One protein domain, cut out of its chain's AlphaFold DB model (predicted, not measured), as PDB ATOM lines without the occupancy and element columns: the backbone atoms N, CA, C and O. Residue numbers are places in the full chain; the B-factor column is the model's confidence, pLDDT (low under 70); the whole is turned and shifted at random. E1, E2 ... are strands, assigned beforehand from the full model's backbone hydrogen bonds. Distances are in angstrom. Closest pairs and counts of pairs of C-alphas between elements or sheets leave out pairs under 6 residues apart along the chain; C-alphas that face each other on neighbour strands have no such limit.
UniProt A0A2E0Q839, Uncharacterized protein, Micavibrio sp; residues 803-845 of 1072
ATOM      1  N   GLY A 803      50.721  35.151   4.180       81.81
ATOM      2  CA  GLY A 803      51.591  34.571   3.173       81.81
ATOM      3  C   GLY A 803      51.258  35.021   1.769       81.81
ATOM      4  O   GLY A 803      50.604  36.040   1.567       81.81
ATOM      5  N   LEU A 804      51.744  34.252   0.808       86.81
ATOM      6  CA  LEU A 804      51.545  34.492  -0.608       86.81
ATOM      7  C   LEU A 804      50.341  33.686  -1.098       86.81
ATOM      8  O   LEU A 804      50.333  32.461  -0.981       86.81
ATOM      9  N   LEU A 805      49.361  34.367  -1.690       81.00
ATOM     10  CA  LEU A 805      48.285  33.739  -2.449       81.00
ATOM     11  C   LEU A 805      48.586  33.856  -3.942       81.00
ATOM     12  O   LEU A 805      48.800  34.944  -4.469       81.00
ATOM     13  N   MET A 806      48.569  32.724  -4.627       81.81
ATOM     14  CA  MET A 806      48.738  32.595  -6.066       81.81
ATOM     15  C   MET A 806      47.370  32.257  -6.658       81.81
ATOM     16  O   MET A 806      46.867  31.135  -6.546       81.81
ATOM     17  N   GLY A 807      46.736  33.283  -7.225       69.38
ATOM     18  CA  GLY A 807      45.353  33.229  -7.676       69.38
ATOM     19  C   GLY A 807      45.107  32.167  -8.749       69.38
ATOM     20  O   GLY A 807      45.721  32.177  -9.813       69.38
ATOM     21  N   LEU A 808      44.139  31.296  -8.480       62.88
ATOM     22  CA  LEU A 808      43.358  30.584  -9.490       62.88
ATOM     23  C   LEU A 808      41.947  31.187  -9.463       62.88
ATOM     24  O   LEU A 808      41.516  31.707  -8.436       62.88
ATOM     25  N   SER A 809      41.222  31.174 -10.581       65.94
ATOM     26  CA  SER A 809      39.863  31.727 -10.617       65.94
ATOM     27  C   SER A 809      38.918  30.930  -9.698       65.94
ATOM     28  O   SER A 809      38.649  29.762  -9.988       65.94
ATOM     29  N   GLY A 810      38.381  31.568  -8.650       66.75
ATOM     30  CA  GLY A 810      37.430  30.987  -7.686       66.75
ATOM     31  C   GLY A 810      38.048  30.592  -6.336       66.75
ATOM     32  O   GLY A 810      39.186  30.942  -6.034       66.75
ATOM     33  N   SER A 811      37.293  29.849  -5.518       62.78
ATOM     34  CA  SER A 811      37.810  29.165  -4.324       62.78
ATOM     35  C   SER A 811      38.748  28.037  -4.771       62.78
ATOM     36  O   SER A 811      38.348  27.285  -5.664       62.78
ATOM     37  N   ASN A 812      39.931  27.916  -4.155       78.31
ATOM     38  CA  ASN A 812      41.083  27.040  -4.468       78.31
ATOM     39  C   ASN A 812      42.315  27.767  -5.044       78.31
ATOM     40  O   ASN A 812      43.039  27.194  -5.859       78.31
ATOM     41  N   ALA A 813      42.595  29.009  -4.637       84.62
ATOM     42  CA  ALA A 813      43.888  29.621  -4.954       84.62
ATOM     43  C   ALA A 813      45.018  28.819  -4.292       84.62
ATOM     44  O   ALA A 813      44.838  28.295  -3.196       84.62
ATOM     45  N   VAL A 814      46.177  28.706  -4.942       86.44
ATOM     46  CA  VAL A 814      47.341  28.042  -4.336       86.44
ATOM     47  C   VAL A 814      47.990  29.035  -3.385       86.44
ATOM     48  O   VAL A 814      48.220  30.177  -3.761       86.44
ATOM     49  N   ALA A 815      48.296  28.635  -2.164       87.06
ATOM     50  CA  ALA A 815      48.833  29.524  -1.151       87.06
ATOM     51  C   ALA A 815      50.065  28.923  -0.472       87.06
ATOM     52  O   ALA A 815      50.151  27.716  -0.249       87.06
ATOM     53  N   MET A 816      51.010  29.796  -0.134       90.56
ATOM     54  CA  MET A 816      52.087  29.529   0.810       90.56
ATOM     55  C   MET A 816      51.874  30.461   1.995       90.56
ATOM     56  O   MET A 816      52.154  31.655   1.890       90.56
ATOM     57  N   ILE A 817      51.353  29.936   3.099       87.00
ATOM     58  CA  ILE A 817      50.956  30.730   4.265       87.00
ATOM     59  C   ILE A 817      51.610  30.214   5.537       87.00
ATOM     60  O   ILE A 817      51.847  29.024   5.695       87.00
ATOM     61  N   TRP A 818      51.908  31.127   6.452       87.00
ATOM     62  CA  TRP A 818      52.040  30.802   7.858       87.00
ATOM     63  C   TRP A 818      50.640  30.516   8.392       87.00
ATOM     64  O   TRP A 818      49.856  31.450   8.554       87.00
ATOM     65  N   ASP A 819      50.337  29.243   8.616       81.88
ATOM     66  CA  ASP A 819      49.129  28.805   9.299       81.88
ATOM     67  C   ASP A 819      49.362  28.938  10.800       81.88
ATOM     68  O   ASP A 819      50.143  28.202  11.410       81.88
ATOM     69  N   ASN A 820      48.710  29.923  11.409       78.00
ATOM     70  CA  ASN A 820      48.880  30.181  12.825       78.00
ATOM     71  C   ASN A 820      48.163  29.142  13.700       78.00
ATOM     72  O   ASN A 820      48.558  28.947  14.850       78.00
ATOM     73  N   SER A 821      47.121  28.484  13.183       79.00
ATOM     74  CA  SER A 821      46.398  27.447  13.923       79.00
ATOM     75  C   SER A 821      47.247  26.188  14.116       79.00
ATOM     76  O   SER A 821      47.185  25.570  15.179       79.00
ATOM     77  N   GLU A 822      48.099  25.883  13.136       80.44
ATOM     78  CA  GLU A 822      49.027  24.748  13.159       80.44
ATOM     79  C   GLU A 822      50.486  25.147  13.442       80.44
ATOM     80  O   GLU A 822      51.357  24.292  13.580       80.44
ATOM     81  N   THR A 823      50.773  26.443  13.590       80.31
ATOM     82  CA  THR A 823      52.113  27.000  13.865       80.31
ATOM     83  C   THR A 823      53.186  26.613  12.839       80.31
ATOM     84  O   THR A 823      54.353  26.426  13.191       80.31
ATOM     85  N   GLN A 824      52.812  26.513  11.560       81.75
ATOM     86  CA  GLN A 824      53.711  26.056  10.499       81.75
ATOM     87  C   GLN A 824      53.538  26.811   9.180       81.75
ATOM     88  O   GLN A 824      52.511  27.432   8.914       81.75
ATOM     89  N   PHE A 825      54.556  26.723   8.319       84.25
ATOM     90  CA  PHE A 825      54.397  27.085   6.915       84.25
ATOM     91  C   PHE A 825      53.642  25.976   6.186       84.25
ATOM     92  O   PHE A 825      54.116  24.847   6.086       84.25
ATOM     93  N   ALA A 826      52.483  26.331   5.653       84.75
ATOM     94  CA  ALA A 826      51.610  25.471   4.888       84.75
ATOM     95  C   ALA A 826      51.652  25.855   3.407       84.75
ATOM     96  O   ALA A 826      51.428  27.010   3.033       84.75
ATOM     97  N   PHE A 827      51.889  24.858   2.561       88.62
ATOM     98  CA  PHE A 827      51.516  24.914   1.153       88.62
ATOM     99  C   PHE A 827      50.117  24.316   1.056       88.62
ATOM    100  O   PHE A 827      49.893  23.217   1.556       88.62
ATOM    101  N   CYS A 828      49.153  25.044   0.502       87.75
ATOM    102  CA  CYS A 828      47.763  24.595   0.472       87.75
ATOM    103  C   CYS A 828      46.984  25.198  -0.699       87.75
ATOM    104  O   CYS A 828      47.458  26.109  -1.375       87.75
ATOM    105  N   THR A 829      45.769  24.708  -0.929       89.38
ATOM    106  CA  THR A 829      44.744  25.468  -1.654       89.38
ATOM    107  C   THR A 829      43.820  26.177  -0.667       89.38
ATOM    108  O   THR A 829      43.629  25.695   0.447       89.38
ATOM    109  N   THR A 830      43.250  27.324  -1.036       85.75
ATOM    110  CA  THR A 830      42.364  28.104  -0.156       85.75
ATOM    111  C   THR A 830      40.902  27.674  -0.282       85.75
ATOM    112  O   THR A 830      40.398  27.496  -1.386       85.75
ATOM    113  N   ALA A 831      40.166  27.588   0.830       84.69
ATOM    114  CA  ALA A 831      38.709  27.348   0.806       84.69
ATOM    115  C   ALA A 831      37.909  28.589   0.372       84.69
ATOM    116  O   ALA A 831      36.736  28.508   0.004       84.69
ATOM    117  N   ASN A 832      38.569  29.740   0.442       81.69
ATOM    118  CA  ASN A 832      38.032  31.078   0.283       81.69
ATOM    119  C   ASN A 832      38.507  31.719  -1.021       81.69
ATOM    120  O   ASN A 832      39.526  31.308  -1.590       81.69
ATOM    121  N   ASN A 833      37.777  32.737  -1.478       78.75
ATOM    122  CA  ASN A 833      38.226  33.552  -2.604       78.75
ATOM    123  C   ASN A 833      39.421  34.425  -2.174       78.75
ATOM    124  O   ASN A 833      39.491  34.811  -1.008       78.75
ATOM    125  N   PRO A 834      40.323  34.811  -3.098       71.31
ATOM    126  CA  PRO A 834      41.462  35.683  -2.781       71.31
ATOM    127  C   PRO A 834      41.088  37.052  -2.184       71.31
ATOM    128  O   PRO A 834      41.939  37.712  -1.597       71.31
ATOM    129  N   GLU A 835      39.837  37.488  -2.354       74.06
ATOM    130  CA  GLU A 835      39.310  38.764  -1.849       74.06
ATOM    131  C   GLU A 835      38.730  38.668  -0.423       74.06
ATOM    132  O   GLU A 835      38.382  39.693   0.169       74.06
ATOM    133  N   ASP A 836      38.606  37.460   0.140       72.44
ATOM    134  CA  ASP A 836      38.054  37.265   1.482       72.44
ATOM    135  C   ASP A 836      39.040  37.767   2.557       72.44
ATOM    136  O   ASP A 836      40.250  37.567   2.479       72.44
ATOM    137  N   THR A 837      38.521  38.392   3.621       67.75
ATOM    138  CA  THR A 837      39.338  38.992   4.701       67.75
ATOM    139  C   THR A 837      40.075  37.973   5.575       67.75
ATOM    140  O   THR A 837      40.928  38.350   6.374       67.75
ATOM    141  N   ALA A 838      39.704  36.698   5.479       71.31
ATOM    142  CA  ALA A 838      40.352  35.593   6.162       71.31
ATOM    143  C   ALA A 838      40.531  34.457   5.156       71.31
ATOM    144  O   ALA A 838      39.577  34.041   4.501       71.31
ATOM    145  N   ILE A 839      41.761  33.971   5.046       74.50
ATOM    146  CA  ILE A 839      42.123  32.880   4.153       74.50
ATOM    147  C   ILE A 839      42.263  31.629   5.007       74.50
ATOM    148  O   ILE A 839      43.082  31.611   5.917       74.50
ATOM    149  N   SER A 840      41.459  30.603   4.733       81.50
ATOM    150  CA  SER A 840      41.582  29.300   5.391       81.50
ATOM    151  C   SER A 840      42.156  28.256   4.425       81.50
ATOM    152  O   SER A 840      41.674  28.167   3.286       81.50
ATOM    153  N   PRO A 841      43.139  27.441   4.857       84.50
ATOM    154  CA  PRO A 841      43.553  26.255   4.113       84.50
ATOM    155  C   PRO A 841      42.350  25.323   3.862       84.50
ATOM    156  O   PRO A 841      41.622  24.975   4.789       84.50
ATOM    157  N   ALA A 842      42.123  24.917   2.610       85.88
ATOM    158  CA  ALA A 842      41.176  23.859   2.239       85.88
ATOM    159  C   ALA A 842      41.848  22.484   2.266       85.88
ATOM    160  O   ALA A 842      41.354  21.553   2.901       85.88
ATOM    161  N   THR A 843      42.971  22.362   1.557       85.12
ATOM    162  CA  THR A 843      43.791  21.149   1.489       85.12
ATOM    163  C   THR A 843      45.261  21.523   1.537       85.12
ATOM    164  O   THR A 843      45.695  22.364   0.754       85.12
ATOM    165  N   TYR A 844      46.028  20.900   2.433       84.50
ATOM    166  CA  TYR A 844      47.489  20.984   2.405       84.50
ATOM    167  C   TYR A 844      48.021  20.218   1.190       84.50
ATOM    168  O   TYR A 844      47.529  19.138   0.860       84.50
ATOM    169  N   GLU A 845      49.016  20.793   0.532       83.81
ATOM    170  CA  GLU A 845      49.663  20.287  -0.671       83.81
ATOM    171  C   GLU A 845      51.153  20.039  -0.395       83.81
ATOM    172  O   GLU A 845      51.770  20.696   0.445       83.81
TER     173      GLU A 845
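What this domain is: This is residues 803 to 845 of the 1072 residues of an uncharacterized protein of Micavibrio sp (UniProt A0A2E0Q839). A single twisted sheet of four strands zigzags back and forth, with the longer E2 and E3 side by side in its middle and the short strands E1 and E4 at its two edges. From edge to edge the strands' lines turn by 94 degrees, and the link of 10 residues between E3 and E4 makes a loop, residues 831 to 840. The printed part has 43 residues, with no named helix and four named strands in the order E1, E2, E3, E4, which is also the order across the antiparallel sheet. The class is all strand, though 21 of the 43 residues, under half, are in named elements. The whole is compact, with a radius of gyration of the C-alphas of 9.1 A, and its spans are 27 by 20 by 15 A.

Where its parts are: E3, residues 824 to 830, is the longest strand at 15.7 A. E2, residues 814 to 819, measures 13.8 A. E1, residues 803 to 806, begins with C-alpha 803 at (51.591, 34.571, 3.173) and measures 9.9 A. E4, residues 841 to 844, measures 6.8 A and ends with C-alpha 844 at (47.489, 20.984, 2.405).

How they stand to each other: The four strands form a meander, each the antiparallel neighbour of the one before. E2 and E3 are a hairpin at 144 degrees, with N 817 and O 826 2.9 A apart, within hydrogen-bond range. The hairpin of E1 and E2 stands at 169 degrees, with N 806 and O 814 at 2.7 A. The hairpin of E3 and E4 stands at 112 degrees, with N 842 and O 829 at 2.7 A. The edge strands E1 and E4 are apart. The sheet is only just strongly twisted, its C-alphas lying up to 4.0 A off the best plane.

The domain as a whole: The two C-alphas farthest apart are those of Ser 809 and Thr 823, at 27.8 A. The printed part has no cut; the link from E2 to E3 is tight, and the other two are short. Mean pLDDT of the printed part is 80.1, and residues 807 to 811 and residue 837 are under 70.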